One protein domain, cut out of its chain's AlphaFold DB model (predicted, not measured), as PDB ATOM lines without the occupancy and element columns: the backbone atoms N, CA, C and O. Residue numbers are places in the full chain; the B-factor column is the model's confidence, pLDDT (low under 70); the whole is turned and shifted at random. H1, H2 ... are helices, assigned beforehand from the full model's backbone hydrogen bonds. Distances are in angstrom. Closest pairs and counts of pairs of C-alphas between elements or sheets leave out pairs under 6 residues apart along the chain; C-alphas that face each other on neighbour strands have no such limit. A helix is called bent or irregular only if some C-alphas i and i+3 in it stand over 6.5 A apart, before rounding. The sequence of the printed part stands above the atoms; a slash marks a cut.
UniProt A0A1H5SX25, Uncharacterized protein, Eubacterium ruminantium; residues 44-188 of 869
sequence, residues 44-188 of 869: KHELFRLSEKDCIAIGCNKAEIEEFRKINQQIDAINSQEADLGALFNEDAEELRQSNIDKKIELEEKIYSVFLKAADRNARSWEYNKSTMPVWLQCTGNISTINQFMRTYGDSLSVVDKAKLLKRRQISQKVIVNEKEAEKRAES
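This is residues 44 to 188 of the 869 residues of an uncharacterized protein of Eubacterium ruminantium (UniProt A0A1H5SX25). Two long helical arms meet at a corner: the hairpin of H2 and H3 makes one arm, and H7, about perpendicular to H3, makes the other. Around the corner, H1 packs on H2, H3 and H7, the little H4 packs on H7, and H6 folds back along H7, while residues 174 to 187 of H7 stick out freely. The printed part has 145 residues with seven named helices, H1 to H7 in order, and no named strand; its class is all helix. It is only just compact, close to loose, with a radius of gyration of the C-alphas of 17.2 A and spans of 50 by 46 by 32 A.

Begin at H1, residues 52 to 58, which forms a helical hairpin with H2, residues 62 to 85, opposite ways at a steep tilt of 41 degrees; their closest C-alphas, of Cys 55 and Ile 65, are 6.7 A apart. Next, H2 and H3, residues 91 to 121, form a second hairpin and touch, opposite ways at a shallow tilt of 19 degrees, closest at the C-alphas of Ile 75 and Lys 104, 6.0 A apart. H3 touches H1 with residues 115 to 119 alone, closest at the C-alphas of Ile 58 and Ala 119, 5.6 A apart. Further on, H7, residues 159 to 187, is the hub, touching four helices. It touches H3 with residues 163 to 167 alone, closest at the C-alphas of Leu 116 and Ala 163, 6.7 A apart, and at 72 degrees the two are only just about perpendicular. It touches H1 at the C-alphas of Asp 54 and Val 159, 5.7 A apart, and H4, residues 124 to 127, at those of Trp 126 and Val 160, 5.0 A apart. H6, residues 143 to 156, forms a hairpin with H7, opposite ways at a shallow tilt of 22 degrees, closest at the C-alphas of Ile 143 and Arg 169, 5.6 A apart. H5, residues 135 to 138, touches no helix but is near H7. H2 and H7 are apart. In H1, H2, H3 and H7 every O i to N i+4 pair is within hydrogen-bond range, in H6 8 of 10; H4 and H5 are too short for such a pair, and their one O i to N i+3 pair is within range in H5 but not in H4.

Find C-alpha 52 at (26.359, -12.745, 62.534), where H1 begins. H2 runs 34.9 A, and H3 runs 45.8 A from C-alpha 91 at (36.518, 22.194, 64.086). H6, 19.3 A, is irregular: C-alphas 152 and 155 are 8.2 A apart. H7 runs 42.1 A to C-alpha 187 at (49.299, 4.017, 96.656).

The C-alphas of Asn 90 and Arg 124, the two farthest apart, are 51.0 A apart. The printed part has no cut and no long link; residues 87 to 92 and 174 to 188 stand free. The mean pLDDT of the printed part is 90.3, and residues 44 to 46 are under 70.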
ATOM      1  N   LYS A  44      41.416   3.957  59.542       56.09
ATOM      2  CA  LYS A  44      42.614   3.349  60.172       56.09
ATOM      3  C   LYS A  44      42.342   2.699  61.548       56.09
ATOM      4  O   LYS A  44      43.248   2.107  62.137       56.09
ATOM      5  N   HIS A  45      41.115   2.802  62.056       58.19
ATOM      6  CA  HIS A  45      40.719   2.404  63.401       58.19
ATOM      7  C   HIS A  45      39.979   1.057  63.461       58.19
ATOM      8  O   HIS A  45      40.198   0.341  64.437       58.19
ATOM      9  N   GLU A  46      39.215   0.665  62.429       67.69
ATOM     10  CA  GLU A  46      38.443  -0.595  62.431       67.69
ATOM     11  C   GLU A  46      39.382  -1.800  62.489       67.69
ATOM     12  O   GLU A  46      40.219  -1.959  61.602       67.69
ATOM     13  N   LEU A  47      39.260  -2.654  63.512       73.56
ATOM     14  CA  LEU A  47      40.058  -3.884  63.590       73.56
ATOM     15  C   LEU A  47      39.605  -4.916  62.560       73.56
ATOM     16  O   LEU A  47      40.441  -5.447  61.852       73.56
ATOM     17  N   PHE A  48      38.315  -5.241  62.526       82.25
ATOM     18  CA  PHE A  48      37.616  -6.030  61.503       82.25
ATOM     19  C   PHE A  48      36.161  -6.190  61.952       82.25
ATOM     20  O   PHE A  48      35.855  -6.090  63.148       82.25
ATOM     21  N   ARG A  49      35.260  -6.518  61.027       84.31
ATOM     22  CA  ARG A  49      33.850  -6.709  61.364       84.31
ATOM     23  C   ARG A  49      33.548  -8.182  61.612       84.31
ATOM     24  O   ARG A  49      33.647  -9.012  60.711       84.31
ATOM     25  N   LEU A  50      33.130  -8.522  62.832       90.44
ATOM     26  CA  LEU A  50      32.518  -9.829  63.069       90.44
ATOM     27  C   LEU A  50      31.176  -9.894  62.336       90.44
ATOM     28  O   LEU A  50      30.385  -8.950  62.370       90.44
ATOM     29  N   SER A  51      30.895 -11.033  61.714       92.56
ATOM     30  CA  SER A  51      29.602 -11.305  61.089       92.56
ATOM     31  C   SER A  51      28.655 -12.027  62.051       92.56
ATOM     32  O   SER A  51      29.083 -12.724  62.972       92.56
ATOM     33  N   GLU A  52      27.346 -11.940  61.799       94.38
ATOM     34  CA  GLU A  52      26.359 -12.745  62.534       94.38
ATOM     35  C   GLU A  52      26.667 -14.248  62.414       94.38
ATOM     36  O   GLU A  52      26.538 -15.000  63.382       94.38
ATOM     37  N   LYS A  53      27.168 -14.675  61.246       95.69
ATOM     38  CA  LYS A  53      27.625 -16.045  60.999       95.69
ATOM     39  C   LYS A  53      28.766 -16.445  61.934       95.69
ATOM     40  O   LYS A  53      28.752 -17.572  62.421       95.69
ATOM     41  N   ASP A  54      29.718 -15.549  62.205       95.12
ATOM     42  CA  ASP A  54      30.786 -15.809  63.176       95.12
ATOM     43  C   ASP A  54      30.194 -16.016  64.583       95.12
ATOM     44  O   ASP A  54      30.560 -16.976  65.261       95.12
ATOM     45  N   CYS A  55      29.235 -15.176  64.998       93.75
ATOM     46  CA  CYS A  55      28.562 -15.295  66.302       93.75
ATOM     47  C   CYS A  55      27.798 -16.627  66.426       93.75
ATOM     48  O   CYS A  55      27.919 -17.347  67.417       93.75
ATOM     49  N   ILE A  56      27.044 -17.013  65.394       94.56
ATOM     50  CA  ILE A  56      26.342 -18.304  65.365       94.56
ATOM     51  C   ILE A  56      27.350 -19.457  65.445       94.56
ATOM     52  O   ILE A  56      27.169 -20.379  66.238       94.56
ATOM     53  N   ALA A  57      28.430 -19.392  64.663       95.06
ATOM     54  CA  ALA A  57      29.438 -20.444  64.596       95.06
ATOM     55  C   ALA A  57      30.213 -20.629  65.910       95.06
ATOM     56  O   ALA A  57      30.576 -21.760  66.235       95.06
ATOM     57  N   ILE A  58      30.450 -19.558  66.677       94.94
ATOM     58  CA  ILE A  58      31.107 -19.654  67.990       94.94
ATOM     59  C   ILE A  58      30.145 -20.092  69.112       94.94
ATOM     60  O   ILE A  58      30.592 -20.449  70.200       94.94
ATOM     61  N   GLY A  59      28.831 -20.102  68.851       95.19
ATOM     62  CA  GLY A  59      27.810 -20.555  69.800       95.19
ATOM     63  C   GLY A  59      27.123 -19.438  70.591       95.19
ATOM     64  O   GLY A  59      26.757 -19.643  71.756       95.19
ATOM     65  N   CYS A  60      26.941 -18.255  69.996       95.12
ATOM     66  CA  CYS A  60      26.070 -17.218  70.550       95.12
ATOM     67  C   CYS A  60      24.626 -17.731  70.691       95.12
ATOM     68  O   CYS A  60      24.103 -18.425  69.815       95.12
ATOM     69  N   ASN A  61      23.958 -17.375  71.787       96.50
ATOM     70  CA  ASN A  61      22.534 -17.659  71.964       96.50
ATOM     71  C   ASN A  61      21.667 -16.599  71.252       96.50
ATOM     72  O   ASN A  61      22.170 -15.584  70.773       96.50
ATOM     73  N   LYS A  62      20.343 -16.808  71.191       97.25
ATOM     74  CA  LYS A  62      19.421 -15.888  70.494       97.25
ATOM     75  C   LYS A  62      19.496 -14.440  71.003       97.25
ATOM     76  O   LYS A  62      19.409 -13.526  70.192       97.25
ATOM     77  N   ALA A  63      19.644 -14.236  72.313       97.25
ATOM     78  CA  ALA A  63      19.708 -12.898  72.902       97.25
ATOM     79  C   ALA A  63      21.021 -12.186  72.547       97.25
ATOM     80  O   ALA A  63      21.006 -11.009  72.209       97.25
ATOM     81  N   GLU A  64      22.140 -12.911  72.558       96.12
ATOM     82  CA  GLU A  64      23.454 -12.387  72.167       96.12
ATOM     83  C   GLU A  64      23.529 -12.070  70.674       96.12
ATOM     84  O   GLU A  64      24.105 -11.057  70.300       96.12
ATOM     85  N   ILE A  65      22.912 -12.893  69.819       96.94
ATOM     86  CA  ILE A  65      22.796 -12.608  68.380       96.94
ATOM     87  C   ILE A  65      21.997 -11.318  68.158       96.94
ATOM     88  O   ILE A  65      22.377 -10.487  67.338       96.94
ATOM     89  N   GLU A  66      20.908 -11.122  68.899       96.50
ATOM     90  CA  GLU A  66      20.098  -9.910  68.786       96.50
ATOM     91  C   GLU A  66      20.834  -8.664  69.298       96.50
ATOM     92  O   GLU A  66      20.802  -7.615  68.657       96.50
ATOM     93  N   GLU A  67      21.557  -8.775  70.416       96.12
ATOM     94  CA  GLU A  67      22.450  -7.715  70.896       96.12
ATOM     95  C   GLU A  67      23.522  -7.376  69.851       96.12
ATOM     96  O   GLU A  67      23.732  -6.208  69.524       96.12
ATOM     97  N   PHE A  68      24.142  -8.396  69.261       94.12
ATOM     98  CA  PHE A  68      25.142  -8.256  68.211       94.12
ATOM     99  C   PHE A  68      24.596  -7.536  66.965       94.12
ATOM    100  O   PHE A  68      25.282  -6.676  66.407       94.12
ATOM    101  N   ARG A  69      23.360  -7.832  66.533       95.06
ATOM    102  CA  ARG A  69      22.696  -7.120  65.423       95.06
ATOM    103  C   ARG A  69      22.484  -5.645  65.740       95.06
ATOM    104  O   ARG A  69      22.805  -4.801  64.908       95.06
ATOM    105  N   LYS A  70      21.991  -5.333  66.941       96.56
ATOM    106  CA  LYS A  70      21.755  -3.946  67.374       96.56
ATOM    107  C   LYS A  70      23.040  -3.127  67.394       96.56
ATOM    108  O   LYS A  70      23.047  -2.004  66.906       96.56
ATOM    109  N   ILE A  71      24.129  -3.691  67.919       95.00
ATOM    110  CA  ILE A  71      25.422  -2.997  67.948       95.00
ATOM    111  C   ILE A  71      25.944  -2.770  66.522       95.00
ATOM    112  O   ILE A  71      26.382  -1.672  66.196       95.00
ATOM    113  N   ASN A  72      25.825  -3.766  65.637       92.38
ATOM    114  CA  ASN A  72      26.203  -3.612  64.230       92.38
ATOM    115  C   ASN A  72      25.412  -2.506  63.518       92.38
ATOM    116  O   ASN A  72      26.012  -1.721  62.793       92.38
ATOM    117  N   GLN A  73      24.101  -2.407  63.756       95.12
ATOM    118  CA  GLN A  73      23.274  -1.325  63.209       95.12
ATOM    119  C   GLN A  73      23.733   0.056  63.697       95.12
ATOM    120  O   GLN A  73      23.720   1.015  62.930       95.12
ATOM    121  N   GLN A  74      24.167   0.168  64.957       95.81
ATOM    122  CA  GLN A  74      24.723   1.415  65.494       95.81
ATOM    123  C   GLN A  74      26.060   1.777  64.838       95.81
ATOM    124  O   GLN A  74      26.275   2.942  64.513       95.81
ATOM    125  N   ILE A  75      26.933   0.793  64.598       92.62
ATOM    126  CA  ILE A  75      28.194   1.002  63.871       92.62
ATOM    127  C   ILE A  75      27.921   1.444  62.426       92.62
ATOM    128  O   ILE A  75      28.552   2.383  61.950       92.62
ATOM    129  N   ASP A  76      26.953   0.827  61.741       92.62
ATOM    130  CA  ASP A  76      26.556   1.219  60.380       92.62
ATOM    131  C   ASP A  76      26.015   2.656  60.324       92.62
ATOM    132  O   ASP A  76      26.322   3.402  59.390       92.62
ATOM    133  N   ALA A  77      25.254   3.071  61.342       95.06
ATOM    134  CA  ALA A  77      24.776   4.444  61.470       95.06
ATOM    135  C   ALA A  77      25.933   5.440  61.663       95.06
ATOM    136  O   ALA A  77      25.962   6.458  60.977       95.06
ATOM    137  N   ILE A  78      26.912   5.124  62.522       93.69
ATOM    138  CA  ILE A  78      28.120   5.950  62.701       93.69
ATOM    139  C   ILE A  78      28.911   6.030  61.392       93.69
ATOM    140  O   ILE A  78      29.281   7.116  60.969       93.69
ATOM    141  N   ASN A  79      29.120   4.907  60.701       90.00
ATOM    142  CA  ASN A  79      29.827   4.885  59.417       90.00
ATOM    143  C   ASN A  79      29.136   5.739  58.346       90.00
ATOM    144  O   ASN A  79      29.809   6.357  57.524       90.00
ATOM    145  N   SER A  80      27.803   5.786  58.367       92.12
ATOM    146  CA  SER A  80      27.028   6.652  57.476       92.12
ATOM    147  C   SER A  80      27.225   8.130  57.833       92.12
ATOM    148  O   SER A  80      27.531   8.927  56.954       92.12
ATOM    149  N   GLN A  81      27.155   8.484  59.123       92.38
ATOM    150  CA  GLN A  81      27.417   9.851  59.602       92.38
ATOM    151  C   GLN A  81      28.843  10.319  59.282       92.38
ATOM    152  O   GLN A  81      29.050  11.445  58.846       92.38
ATOM    153  N   GLU A  82      29.830   9.445  59.454       88.81
ATOM    154  CA  GLU A  82      31.232   9.715  59.136       88.81
ATOM    155  C   GLU A  82      31.463   9.977  57.644       88.81
ATOM    156  O   GLU A  82      32.312  10.793  57.279       88.81
ATOM    157  N   ALA A  83      30.712   9.300  56.771       87.75
ATOM    158  CA  ALA A  83      30.764   9.550  55.334       87.75
ATOM    159  C   ALA A  83      30.242  10.955  54.990       87.75
ATOM    160  O   ALA A  83      30.843  11.633  54.155       87.75
ATOM    161  N   ASP A  84      29.189  11.408  55.675       88.75
ATOM    162  CA  ASP A  84      28.624  12.752  55.510       88.75
ATOM    163  C   ASP A  84      29.569  13.836  56.067       88.75
ATOM    164  O   ASP A  84      29.797  14.867  55.427       88.75
ATOM    165  N   LEU A  85      30.198  13.582  57.222       86.69
ATOM    166  CA  LEU A  85      31.174  14.484  57.851       86.69
ATOM    167  C   LEU A  85      32.500  14.569  57.091       86.69
ATOM    168  O   LEU A  85      33.216  15.561  57.217       86.69
ATOM    169  N   GLY A  86      32.862  13.554  56.304       79.81
ATOM    170  CA  GLY A  86      34.075  13.557  55.480       79.81
ATOM    171  C   GLY A  86      34.116  14.677  54.431       79.81
ATOM    172  O   GLY A  86      35.189  14.988  53.916       79.81
ATOM    173  N   ALA A  87      32.970  15.294  54.127       81.06
ATOM    174  CA  ALA A  87      32.855  16.438  53.224       81.06
ATOM    175  C   ALA A  87      33.062  17.804  53.913       81.06
ATOM    176  O   ALA A  87      33.154  18.820  53.224       81.06
ATOM    177  N   LEU A  88      33.136  17.840  55.249       80.44
ATOM    178  CA  LEU A  88      33.257  19.056  56.053       80.44
ATOM    179  C   LEU A  88      34.655  19.146  56.696       80.44
ATOM    180  O   LEU A  88      35.176  18.167  57.234       80.44
ATOM    181  N   PHE A  89      35.260  20.336  56.637       80.94
ATOM    182  CA  PHE A  89      36.585  20.648  57.194       80.94
ATOM    183  C   PHE A  89      36.487  21.811  58.196       80.94
ATOM    184  O   PHE A  89      37.077  22.868  57.983       80.94
ATOM    185  N   ASN A  90      35.684  21.649  59.248       92.12
ATOM    186  CA  ASN A  90      35.600  22.601  60.361       92.12
ATOM    187  C   ASN A  90      35.830  21.891  61.708       92.12
ATOM    188  O   ASN A  90      35.746  20.667  61.781       92.12
ATOM    189  N   GLU A  91      36.152  22.673  62.742       88.00
ATOM    190  CA  GLU A  91      36.518  22.194  64.086       88.00
ATOM    191  C   GLU A  91      35.403  21.344  64.718       88.00
ATOM    192  O   GLU A  91      35.657  20.219  65.144       88.00
ATOM    193  N   ASP A  92      34.146  21.798  64.632       89.50
ATOM    194  CA  ASP A  92      32.974  21.048  65.112       89.50
ATOM    195  C   ASP A  92      32.847  19.658  64.453       89.50
ATOM    196  O   ASP A  92      32.498  18.669  65.105       89.50
ATOM    197  N   ALA A  93      33.131  19.554  63.149       87.81
ATOM    198  CA  ALA A  93      33.109  18.279  62.435       87.81
ATOM    199  C   ALA A  93      34.278  17.369  62.836       87.81
ATOM    200  O   ALA A  93      34.130  16.150  62.762       87.81
ATOM    201  N   GLU A  94      35.419  17.920  63.253       87.19
ATOM    202  CA  GLU A  94      36.570  17.149  63.733       87.19
ATOM    203  C   GLU A  94      36.341  16.600  65.147       87.19
ATOM    204  O   GLU A  94      36.575  15.411  65.379       87.19
ATOM    205  N   GLU A  95      35.782  17.401  66.059       90.06
ATOM    206  CA  GLU A  95      35.374  16.930  67.389       90.06
ATOM    207  C   GLU A  95      34.312  15.826  67.298       90.06
ATOM    208  O   GLU A  95      34.429  14.776  67.942       90.06
ATOM    209  N   LEU A  96      33.293  16.019  66.452       90.81
ATOM    210  CA  LEU A  96      32.255  15.013  66.235       90.81
ATOM    211  C   LEU A  96      32.824  13.740  65.594       90.81
ATOM    212  O   LEU A  96      32.440  12.638  65.986       90.81
ATOM    213  N   ARG A  97      33.775  13.878  64.661       88.19
ATOM    214  CA  ARG A  97      34.495  12.751  64.051       88.19
ATOM    215  C   ARG A  97      35.259  11.951  65.101       88.19
ATOM    216  O   ARG A  97      35.162  10.725  65.132       88.19
ATOM    217  N   GLN A  98      35.979  12.625  65.996       88.31
ATOM    218  CA  GLN A  98      36.695  11.957  67.081       88.31
ATOM    219  C   GLN A  98      35.728  11.250  68.041       88.31
ATOM    220  O   GLN A  98      35.924  10.078  68.357       88.31
ATOM    221  N   SER A  99      34.628  11.909  68.423       93.00
ATOM    222  CA  SER A  99      33.579  11.311  69.257       93.00
ATOM    223  C   SER A  99      32.956  10.062  68.614       93.00
ATOM    224  O   SER A  99      32.759   9.040  69.277       93.00
ATOM    225  N   ASN A 100      32.691  10.108  67.305       92.44
ATOM    226  CA  ASN A 100      32.195   8.972  66.530       92.44
ATOM    227  C   ASN A 100      33.203   7.820  66.481       92.44
ATOM    228  O   ASN A 100      32.805   6.662  66.631       92.44
ATOM    229  N   ILE A 101      34.495   8.117  66.300       88.81
ATOM    230  CA  ILE A 101      35.575   7.123  66.336       88.81
ATOM    231  C   ILE A 101      35.626   6.441  67.708       88.81
ATOM    232  O   ILE A 101      35.619   5.211  67.769       88.81
ATOM    233  N   ASP A 102      35.609   7.208  68.798       89.50
ATOM    234  CA  ASP A 102      35.675   6.671  70.162       89.50
ATOM    235  C   ASP A 102      34.461   5.787  70.477       89.50
ATOM    236  O   ASP A 102      34.602   4.649  70.935       89.50
ATOM    237  N   LYS A 103      33.258   6.265  70.139       93.75
ATOM    238  CA  LYS A 103      32.010   5.507  70.305       93.75
ATOM    239  C   LYS A 103      32.003   4.228  69.475       93.75
ATOM    240  O   LYS A 103      31.526   3.188  69.925       93.75
ATOM    241  N   LYS A 104      32.525   4.279  68.253       92.00
ATOM    242  CA  LYS A 104      32.640   3.102  67.395       92.00
ATOM    243  C   LYS A 104      33.600   2.068  67.980       92.00
ATOM    244  O   LYS A 104      33.242   0.894  68.015       92.00
ATOM    245  N   ILE A 105      34.758   2.494  68.489       89.12
ATOM    246  CA  ILE A 105      35.709   1.614  69.185       89.12
ATOM    247  C   ILE A 105      35.025   0.942  70.386       89.12
ATOM    248  O   ILE A 105      35.134  -0.271  70.551       89.12
ATOM    249  N   GLU A 106      34.258   1.690  71.186       92.38
ATOM    250  CA  GLU A 106      33.493   1.136  72.313       92.38
ATOM    251  C   GLU A 106      32.495   0.049  71.865       92.38
ATOM    252  O   GLU A 106      32.419  -1.032  72.460       92.38
ATOM    253  N   LEU A 107      31.744   0.306  70.789       93.62
ATOM    254  CA  LEU A 107      30.784  -0.648  70.228       93.62
ATOM    255  C   LEU A 107      31.471  -1.905  69.667       93.62
ATOM    256  O   LEU A 107      30.973  -3.017  69.872       93.62
ATOM    257  N   GLU A 108      32.619  -1.758  69.006       91.50
ATOM    258  CA  GLU A 108      33.430  -2.884  68.528       91.50
ATOM    259  C   GLU A 108      33.926  -3.751  69.694       91.50
ATOM    260  O   GLU A 108      33.728  -4.970  69.679       91.50
ATOM    261  N   GLU A 109      34.471  -3.145  70.756       92.62
ATOM    262  CA  GLU A 109      34.868  -3.870  71.972       92.62
ATOM    263  C   GLU A 109      33.697  -4.622  72.602       92.62
ATOM    264  O   GLU A 109      33.847  -5.764  73.054       92.62
ATOM    265  N   LYS A 110      32.504  -4.018  72.601       94.81
ATOM    266  CA  LYS A 110      31.295  -4.667  73.107       94.81
ATOM    267  C   LYS A 110      30.928  -5.897  72.277       94.81
ATOM    268  O   LYS A 110      30.644  -6.950  72.854       94.81
ATOM    269  N   ILE A 111      30.991  -5.806  70.947       94.69
ATOM    270  CA  ILE A 111      30.800  -6.952  70.047       94.69
ATOM    271  C   ILE A 111      31.829  -8.057  70.331       94.69
ATOM    272  O   ILE A 111      31.451  -9.225  70.466       94.69
ATOM    273  N   TYR A 112      33.112  -7.710  70.466       95.25
ATOM    274  CA  TYR A 112      34.165  -8.686  70.760       95.25
ATOM    275  C   TYR A 112      33.954  -9.357  72.121       95.25
ATOM    276  O   TYR A 112      34.140 -10.568  72.247       95.25
ATOM    277  N   SER A 113      33.497  -8.606  73.123       94.25
ATOM    278  CA  SER A 113      33.155  -9.128  74.447       94.25
ATOM    279  C   SER A 113      31.997 -10.132  74.399       94.25
ATOM    280  O   SER A 113      32.111 -11.225  74.960       94.25
ATOM    281  N   VAL A 114      30.913  -9.822  73.671       94.69
ATOM    282  CA  VAL A 114      29.784 -10.751  73.457       94.69
ATOM    283  C   VAL A 114      30.262 -12.036  72.776       94.69
ATOM    284  O   VAL A 114      29.954 -13.138  73.238       94.69
ATOM    285  N   PHE A 115      31.069 -11.902  71.722       96.12
ATOM    286  CA  PHE A 115      31.634 -13.030  70.986       96.12
ATOM    287  C   PHE A 115      32.521 -13.924  71.872       96.12
ATOM    288  O   PHE A 115      32.341 -15.142  71.901       96.12
ATOM    289  N   LEU A 116      33.442 -13.337  72.646       95.62
ATOM    290  CA  LEU A 116      34.328 -14.085  73.545       95.62
ATOM    291  C   LEU A 116      33.575 -14.731  74.711       95.62
ATOM    292  O   LEU A 116      33.899 -15.852  75.094       95.62
ATOM    293  N   LYS A 117      32.533 -14.083  75.244       94.31
ATOM    294  CA  LYS A 117      31.670 -14.672  76.278       94.31
ATOM    295  C   LYS A 117      30.969 -15.933  75.770       94.31
ATOM    296  O   LYS A 117      30.883 -16.921  76.500       94.31
ATOM    297  N   ALA A 118      30.488 -15.919  74.526       94.00
ATOM    298  CA  ALA A 118      29.935 -17.110  73.888       94.00
ATOM    299  C   ALA A 118      31.009 -18.196  73.702       94.00
ATOM    300  O   ALA A 118      30.770 -19.351  74.063       94.00
ATOM    301  N   ALA A 119      32.204 -17.813  73.238       93.38
ATOM    302  CA  ALA A 119      33.346 -18.710  73.065       93.38
ATOM    303  C   ALA A 119      33.785 -19.385  74.380       93.38
ATOM    304  O   ALA A 119      34.096 -20.576  74.395       93.38
ATOM    305  N   ASP A 120      33.783 -18.655  75.499       91.19
ATOM    306  CA  ASP A 120      34.203 -19.160  76.810       91.19
ATOM    307  C   ASP A 120      33.213 -20.181  77.404       91.19
ATOM    308  O   ASP A 120      33.627 -21.059  78.166       91.19
ATOM    309  N   ARG A 121      31.927 -20.171  77.004       89.62
ATOM    310  CA  ARG A 121      30.973 -21.232  77.398       89.62
ATOM    311  C   ARG A 121      31.354 -22.606  76.850       89.62
ATOM    312  O   ARG A 121      30.991 -23.616  77.448       89.62
ATOM    313  N   ASN A 122      32.072 -22.649  75.729       88.62
ATOM    314  CA  ASN A 122      32.573 -23.878  75.127       88.62
ATOM    315  C   ASN A 122      34.031 -23.711  74.680       88.62
ATOM    316  O   ASN A 122      34.354 -23.900  73.513       88.62
ATOM    317  N   ALA A 123      34.928 -23.386  75.618       89.44
ATOM    318  CA  ALA A 123      36.341 -23.126  75.313       89.44
ATOM    319  C   ALA A 123      36.998 -24.210  74.428       89.44
ATOM    320  O   ALA A 123      37.784 -23.912  73.528       89.44
ATOM    321  N   ARG A 124      36.598 -25.480  74.607       86.25
ATOM    322  CA  ARG A 124      37.093 -26.619  73.815       86.25
ATOM    323  C   ARG A 124      36.883 -26.464  72.309       86.25
ATOM    324  O   ARG A 124      37.704 -26.975  71.553       86.25
ATOM    325  N   SER A 125      35.807 -25.810  71.870       87.88
ATOM    326  CA  SER A 125      35.450 -25.723  70.449       87.88
ATOM    327  C   SER A 125      36.315 -24.757  69.647       87.88
ATOM    328  O   SER A 125      36.140 -24.665  68.436       87.88
ATOM    329  N   TRP A 126      37.231 -24.024  70.277       91.00
ATOM    330  CA  TRP A 126      38.143 -23.128  69.568       91.00
ATOM    331  C   TRP A 126      39.576 -23.201  70.101       91.00
ATOM    332  O   TRP A 126      40.508 -23.113  69.308       91.00
ATOM    333  N   GLU A 127      39.781 -23.435  71.397       87.00
ATOM    334  CA  GLU A 127      41.110 -23.435  72.019       87.00
ATOM    335  C   GLU A 127      42.040 -24.499  71.410       87.00
ATOM    336  O   GLU A 127      43.130 -24.183  70.927       87.00
ATOM    337  N   TYR A 128      41.563 -25.743  71.326       85.50
ATOM    338  CA  TYR A 128      42.340 -26.891  70.832       85.50
ATOM    339  C   TYR A 128      42.183 -27.143  69.333       85.50
ATOM    340  O   TYR A 128      42.792 -28.063  68.786       85.50
ATOM    341  N   ASN A 129      41.376 -26.328  68.653       87.88
ATOM    342  CA  ASN A 129      41.254 -26.428  67.211       87.88
ATOM    343  C   ASN A 129      42.527 -25.909  66.542       87.88
ATOM    344  O   ASN A 129      43.112 -24.894  66.941       87.88
ATOM    345  N   LYS A 130      42.965 -26.643  65.515       86.44
ATOM    346  CA  LYS A 130      44.186 -26.326  64.776       86.44
ATOM    347  C   LYS A 130      44.056 -24.931  64.170       86.44
ATOM    348  O   LYS A 130      43.129 -24.679  63.406       86.44
ATOM    349  N   SER A 131      44.988 -24.052  64.516       85.81
ATOM    350  CA  SER A 131      45.055 -22.715  63.934       85.81
ATOM    351  C   SER A 131      45.702 -22.765  62.553       85.81
ATOM    352  O   SER A 131      46.607 -23.569  62.303       85.81
ATOM    353  N   THR A 132      45.242 -21.888  61.666       84.25
ATOM    354  CA  THR A 132      45.874 -21.659  60.358       84.25
ATOM    355  C   THR A 132      46.850 -20.481  60.368       84.25
ATOM    356  O   THR A 132      47.524 -20.225  59.370       84.25
ATOM    357  N   MET A 133      46.963 -19.777  61.498       84.19
ATOM    358  CA  MET A 133      47.816 -18.603  61.631       84.19
ATOM    359  C   MET A 133      49.304 -18.964  61.536       84.19
ATOM    360  O   MET A 133      49.715 -20.049  61.961       84.19
ATOM    361  N   PRO A 134      50.163 -18.043  61.073       81.44
ATOM    362  CA  PRO A 134      51.604 -18.199  61.215       81.44
ATOM    363  C   PRO A 134      51.998 -18.400  62.684       81.44
ATOM    364  O   PRO A 134      51.496 -17.693  63.554       81.44
ATOM    365  N   VAL A 135      52.935 -19.313  62.965       76.88
ATOM    366  CA  VAL A 135      53.362 -19.637  64.343       76.88
ATOM    367  C   VAL A 135      53.794 -18.401  65.129       76.88
ATOM    368  O   VAL A 135      53.450 -18.269  66.298       76.88
ATOM    369  N   TRP A 136      54.449 -17.435  64.480       76.62
ATOM    370  CA  TRP A 136      54.873 -16.225  65.175       76.62
ATOM    371  C   TRP A 136      53.704 -15.412  65.751       76.62
ATOM    372  O   TRP A 136      53.816 -14.843  66.833       76.62
ATOM    373  N   LEU A 137      52.562 -15.409  65.061       85.12
ATOM    374  CA  LEU A 137      51.336 -14.771  65.530       85.12
ATOM    375  C   LEU A 137      50.634 -15.633  66.589       85.12
ATOM    376  O   LEU A 137      49.944 -15.126  67.470       85.12
ATOM    377  N   GLN A 138      50.829 -16.952  66.530       84.50
ATOM    378  CA  GLN A 138      50.330 -17.861  67.555       84.50
ATOM    379  C   GLN A 138      51.034 -17.683  68.909       84.50
ATOM    380  O   GLN A 138      50.415 -17.889  69.954       84.50
ATOM    381  N   CYS A 139      52.297 -17.257  68.887       82.19
ATOM    382  CA  CYS A 139      53.122 -17.073  70.079       82.19
ATOM    383  C   CYS A 139      53.045 -15.687  70.716       82.19
ATOM    384  O   CYS A 139      53.540 -15.544  71.826       82.19
ATOM    385  N   THR A 140      52.487 -14.672  70.050       87.38
ATOM    386  CA  THR A 140      52.576 -13.281  70.525       87.38
ATOM    387  C   THR A 140      51.326 -12.812  71.271       87.38
ATOM    388  O   THR A 140      50.197 -13.113  70.880       87.38
ATOM    389  N   GLY A 141      51.542 -12.055  72.346       91.19
ATOM    390  CA  GLY A 141      50.543 -11.244  73.040       91.19
ATOM    391  C   GLY A 141      50.609  -9.756  72.682       91.19
ATOM    392  O   GLY A 141      49.888  -8.962  73.287       91.19
ATOM    393  N   ASN A 142      51.455  -9.350  71.727       91.69
ATOM    394  CA  ASN A 142      51.608  -7.948  71.347       91.69
ATOM    395  C   ASN A 142      50.297  -7.377  70.780       91.69
ATOM    396  O   ASN A 142      49.871  -7.756  69.686       91.69
ATOM    397  N   ILE A 143      49.675  -6.431  71.487       92.69
ATOM    398  CA  ILE A 143      48.386  -5.855  71.073       92.69
ATOM    399  C   ILE A 143      48.500  -5.171  69.707       92.69
ATOM    400  O   ILE A 143      47.634  -5.375  68.861       92.69
ATOM    401  N   SER A 144      49.565  -4.399  69.466       89.94
ATOM    402  CA  SER A 144      49.757  -3.675  68.201       89.94
ATOM    403  C   SER A 144      49.867  -4.634  67.014       89.94
ATOM    404  O   SER A 144      49.160  -4.490  66.018       89.94
ATOM    405  N   THR A 145      50.662  -5.689  67.164       86.88
ATOM    406  CA  THR A 145      50.866  -6.714  66.138       86.88
ATOM    407  C   THR A 145      49.585  -7.501  65.863       86.88
ATOM    408  O   THR A 145      49.229  -7.716  64.704       86.88
ATOM    409  N   ILE A 146      48.862  -7.911  66.913       90.38
ATOM    410  CA  ILE A 146      47.572  -8.600  66.773       90.38
ATOM    411  C   ILE A 146      46.568  -7.685  66.063       90.38
ATOM    412  O   ILE A 146      45.922  -8.113  65.109       90.38
ATOM    413  N   ASN A 147      46.476  -6.419  66.478       92.06
ATOM    414  CA  ASN A 147      45.584  -5.437  65.872       92.06
ATOM    415  C   ASN A 147      45.903  -5.224  64.387       92.06
ATOM    416  O   ASN A 147      45.005  -5.307  63.555       92.06
ATOM    417  N   GLN A 148      47.172  -5.005  64.039       87.19
ATOM    418  CA  GLN A 148      47.611  -4.830  62.652       87.19
ATOM    419  C   GLN A 148      47.279  -6.055  61.788       87.19
ATOM    420  O   GLN A 148      46.839  -5.920  60.642       87.19
ATOM    421  N   PHE A 149      47.457  -7.257  62.339       87.06
ATOM    422  CA  PHE A 149      47.131  -8.484  61.628       87.06
ATOM    423  C   PHE A 149      45.619  -8.634  61.416       87.06
ATOM    424  O   PHE A 149      45.188  -8.936  60.305       87.06
ATOM    425  N   MET A 150      44.812  -8.387  62.451       90.00
ATOM    426  CA  MET A 150      43.351  -8.450  62.348       90.00
ATOM    427  C   MET A 150      42.804  -7.405  61.366       90.00
ATOM    428  O   MET A 150      41.944  -7.752  60.568       90.00
ATOM    429  N   ARG A 151      43.382  -6.197  61.314       86.94
ATOM    430  CA  ARG A 151      43.054  -5.165  60.306       86.94
ATOM    431  C   ARG A 151      43.256  -5.637  58.881       86.94
ATOM    432  O   ARG A 151      42.435  -5.384  58.007       86.94
ATOM    433  N   THR A 152      44.372  -6.318  58.651       84.56
ATOM    434  CA  THR A 152      44.759  -6.737  57.305       84.56
ATOM    435  C   THR A 152      44.014  -7.999  56.860       84.56
ATOM    436  O   THR A 152      43.634  -8.109  55.698       84.56
ATOM    437  N   TYR A 153      43.807  -8.962  57.766       87.19
ATOM    438  CA  TYR A 153      43.368 -10.319  57.411       87.19
ATOM    439  C   TYR A 153      42.105 -10.795  58.137       87.19
ATOM    440  O   TYR A 153      41.639 -11.901  57.856       87.19
ATOM    441  N   GLY A 154      41.538 -10.007  59.052       88.31
ATOM    442  CA  GLY A 154      40.469 -10.416  59.968       88.31
ATOM    443  C   GLY A 154      39.248 -11.013  59.275       88.31
ATOM    444  O   GLY A 154      38.759 -12.056  59.704       88.31
ATOM    445  N   ASP A 155      38.820 -10.441  58.149       88.06
ATOM    446  CA  ASP A 155      37.671 -10.937  57.378       88.06
ATOM    447  C   ASP A 155      37.911 -12.331  56.774       88.06
ATOM    448  O   ASP A 155      36.976 -13.119  56.626       88.06
ATOM    449  N   SER A 156      39.169 -12.659  56.462       88.25
ATOM    450  CA  SER A 156      39.578 -13.952  55.894       88.25
ATOM    451  C   SER A 156      39.861 -15.027  56.945       88.25
ATOM    452  O   SER A 156      40.009 -16.203  56.607       88.25
ATOM    453  N   LEU A 157      39.947 -14.642  58.223       90.38
ATOM    454  CA  LEU A 157      40.242 -15.573  59.302       90.38
ATOM    455  C   LEU A 157      39.071 -16.506  59.589       90.38
ATOM    456  O   LEU A 157      37.898 -16.123  59.564       90.38
ATOM    457  N   SER A 158      39.409 -17.739  59.961       94.81
ATOM    458  CA  SER A 158      38.436 -18.667  60.526       94.81
ATOM    459  C   SER A 158      37.868 -18.123  61.845       94.81
ATOM    460  O   SER A 158      38.537 -17.387  62.572       94.81
ATOM    461  N   VAL A 159      36.648 -18.533  62.203       95.50
ATOM    462  CA  VAL A 159      36.011 -18.182  63.492       95.50
ATOM    463  C   VAL A 159      36.901 -18.567  64.681       95.50
ATOM    464  O   VAL A 159      36.987 -17.834  65.663       95.50
ATOM    465  N   VAL A 160      37.610 -19.695  64.566       94.81
ATOM    466  CA  VAL A 160      38.571 -20.175  65.568       94.81
ATOM    467  C   VAL A 160      39.756 -19.219  65.702       94.81
ATOM    468  O   VAL A 160      40.105 -18.835  66.815       94.81
ATOM    469  N   ASP A 161      40.364 -18.813  64.586       94.88
ATOM    470  CA  ASP A 161      41.519 -17.910  64.603       94.88
ATOM    471  C   ASP A 161      41.128 -16.510  65.105       94.88
ATOM    472  O   ASP A 161      41.854 -15.928  65.913       94.88
ATOM    473  N   LYS A 162      39.934 -16.022  64.734       95.56
ATOM    474  CA  LYS A 162      39.338 -14.794  65.288       95.56
ATOM    475  C   LYS A 162      39.210 -14.879  66.814       95.56
ATOM    476  O   LYS A 162      39.671 -13.980  67.512       95.56
ATOM    477  N   ALA A 163      38.648 -15.973  67.344       96.25
ATOM    478  CA  ALA A 163      38.514 -16.182  68.788       96.25
ATOM    479  C   ALA A 163      39.869 -16.211  69.507       96.25
ATOM    480  O   ALA A 163      40.032 -15.529  70.519       96.25
ATOM    481  N   LYS A 164      40.863 -16.924  68.960       94.81
ATOM    482  CA  LYS A 164      42.217 -16.990  69.535       94.81
ATOM    483  C   LYS A 164      42.879 -15.611  69.620       94.81
ATOM    484  O   LYS A 164      43.426 -15.268  70.669       94.81
ATOM    485  N   LEU A 165      42.829 -14.817  68.548       95.19
ATOM    486  CA  LEU A 165      43.443 -13.483  68.517       95.19
ATOM    487  C   LEU A 165      42.726 -12.485  69.423       95.19
ATOM    488  O   LEU A 165      43.382 -11.808  70.214       95.19
ATOM    489  N   LEU A 166      41.391 -12.436  69.360       96.56
ATOM    490  CA  LEU A 166      40.598 -11.571  70.231       96.56
ATOM    491  C   LEU A 166      40.826 -11.915  71.706       96.56
ATOM    492  O   LEU A 166      40.991 -11.012  72.526       96.56
ATOM    493  N   LYS A 167      40.903 -13.209  72.050       96.56
ATOM    494  CA  LYS A 167      41.150 -13.632  73.428       96.56
ATOM    495  C   LYS A 167      42.539 -13.215  73.909       96.56
ATOM    496  O   LYS A 167      42.653 -12.642  74.988       96.56
ATOM    497  N   ARG A 168      43.587 -13.428  73.105       95.12
ATOM    498  CA  ARG A 168      44.959 -12.976  73.415       95.12
ATOM    499  C   ARG A 168      45.029 -11.468  73.624       95.12
ATOM    500  O   ARG A 168      45.578 -11.021  74.624       95.12
ATOM    501  N   ARG A 169      44.406 -10.698  72.730       96.12
ATOM    502  CA  ARG A 169      44.301  -9.240  72.848       96.12
ATOM    503  C   ARG A 169      43.628  -8.819  74.158       96.12
ATOM    504  O   ARG A 169      44.189  -7.998  74.878       96.12
ATOM    505  N   GLN A 170      42.478  -9.414  74.485       96.38
ATOM    506  CA  GLN A 170      41.754  -9.155  75.735       96.38
ATOM    507  C   GLN A 170      42.626  -9.440  76.967       96.38
ATOM    508  O   GLN A 170      42.601  -8.688  77.940       96.38
ATOM    509  N   ILE A 171      43.407 -10.522  76.940       96.69
ATOM    510  CA  ILE A 171      44.293 -10.898  78.048       96.69
ATOM    511  C   ILE A 171      45.433  -9.893  78.198       96.69
ATOM    512  O   ILE A 171      45.692  -9.450  79.312       96.69
ATOM    513  N   SER A 172      46.072  -9.481  77.103       95.75
ATOM    514  CA  SER A 172      47.126  -8.463  77.145       95.75
ATOM    515  C   SER A 172      46.609  -7.117  77.662       95.75
ATOM    516  O   SER A 172      47.287  -6.454  78.441       95.75
ATOM    517  N   GLN A 173      45.379  -6.730  77.307       95.38
ATOM    518  CA  GLN A 173      44.724  -5.555  77.896       95.38
ATOM    519  C   GLN A 173      44.468  -5.750  79.395       95.38
ATOM    520  O   GLN A 173      44.724  -4.847  80.189       95.38
ATOM    521  N   LYS A 174      44.008  -6.940  79.802       96.00
ATOM    522  CA  LYS A 174      43.784  -7.282  81.212       96.00
ATOM    523  C   LYS A 174      45.074  -7.225  82.036       96.00
ATOM    524  O   LYS A 174      45.019  -6.764  83.168       96.00
ATOM    525  N   VAL A 175      46.219  -7.624  81.478       95.88
ATOM    526  CA  VAL A 175      47.541  -7.473  82.121       95.88
ATOM    527  C   VAL A 175      47.824  -6.002  82.443       95.88
ATOM    528  O   VAL A 175      48.114  -5.683  83.591       95.88
ATOM    529  N   ILE A 176      47.647  -5.101  81.469       94.94
ATOM    530  CA  ILE A 176      47.857  -3.653  81.657       94.94
ATOM    531  C   ILE A 176      46.911  -3.090  82.727       94.94
ATOM    532  O   ILE A 176      47.317  -2.289  83.567       94.94
ATOM    533  N   VAL A 177      45.638  -3.501  82.708       94.94
ATOM    534  CA  VAL A 177      44.649  -3.072  83.711       94.94
ATOM    535  C   VAL A 177      45.037  -3.560  85.104       94.94
ATOM    536  O   VAL A 177      45.052  -2.763  86.039       94.94
ATOM    537  N   ASN A 178      45.394  -4.838  85.243       94.94
ATOM    538  CA  ASN A 178      45.786  -5.418  86.525       94.94
ATOM    539  C   ASN A 178      47.052  -4.748  87.087       94.94
ATOM    540  O   ASN A 178      47.138  -4.559  88.298       94.94
ATOM    541  N   GLU A 179      48.007  -4.358  86.238       93.69
ATOM    542  CA  GLU A 179      49.208  -3.620  86.654       93.69
ATOM    543  C   GLU A 179      48.861  -2.234  87.204       93.69
ATOM    544  O   GLU A 179      49.218  -1.921  88.340       93.69
ATOM    545  N   LYS A 180      48.050  -1.459  86.475       93.31
ATOM    546  CA  LYS A 180      47.565  -0.150  86.945       93.31
ATOM    547  C   LYS A 180      46.739  -0.257  88.227       93.31
ATOM    548  O   LYS A 180      46.816   0.605  89.100       93.31
ATOM    549  N   GLU A 181      45.911  -1.293  88.356       91.56
ATOM    550  CA  GLU A 181      45.165  -1.542  89.590       91.56
ATOM    551  C   GLU A 181      46.089  -1.877  90.763       91.56
ATOM    552  O   GLU A 181      45.826  -1.439  91.883       91.56
ATOM    553  N   ALA A 182      47.164  -2.633  90.529       90.88
ATOM    554  CA  ALA A 182      48.134  -2.962  91.565       90.88
ATOM    555  C   ALA A 182      48.871  -1.717  92.074       90.88
ATOM    556  O   ALA A 182      49.018  -1.561  93.286       90.88
ATOM    557  N   GLU A 183      49.271  -0.819  91.171       91.44
ATOM    558  CA  GLU A 183      49.882   0.475  91.507       91.44
ATOM    559  C   GLU A 183      48.932   1.336  92.346       91.44
ATOM    560  O   GLU A 183      49.269   1.709  93.470       91.44
ATOM    561  N   LYS A 184      47.691   1.532  91.878       89.88
ATOM    562  CA  LYS A 184      46.662   2.288  92.615       89.88
ATOM    563  C   LYS A 184      46.394   1.715  94.007       89.88
ATOM    564  O   LYS A 184      46.259   2.456  94.981       89.88
ATOM    565  N   ARG A 185      46.315   0.383  94.129       86.00
ATOM    566  CA  ARG A 185      46.143  -0.281  95.431       86.00
ATOM    567  C   ARG A 185      47.336  -0.011  96.337       86.00
ATOM    568  O   ARG A 185      47.116   0.275  97.508       86.00
ATOM    569  N   ALA A 186      48.560  -0.076  95.813       86.31
ATOM    570  CA  ALA A 186      49.772   0.183  96.580       86.31
ATOM    571  C   ALA A 186      49.923   1.647  97.004       86.31
ATOM    572  O   ALA A 186      50.534   1.895  98.040       86.31
ATOM    573  N   GLU A 187      49.350   2.600  96.272       86.06
ATOM    574  CA  GLU A 187      49.299   4.017  96.656       86.06
ATOM    575  C   GLU A 187      48.295   4.277  97.784       86.06
ATOM    576  O   GLU A 187      48.611   5.011  98.720       86.06
ATOM    577  N   SER A 188      47.139   3.607  97.769       82.88
ATOM    578  CA  SER A 188      46.089   3.802  98.779       82.88
ATOM    579  C   SER A 188      46.560   3.516 100.221       82.88
ATOM    580  O   SER A 188      47.386   2.633 100.464       82.88
TER     581      SER A 188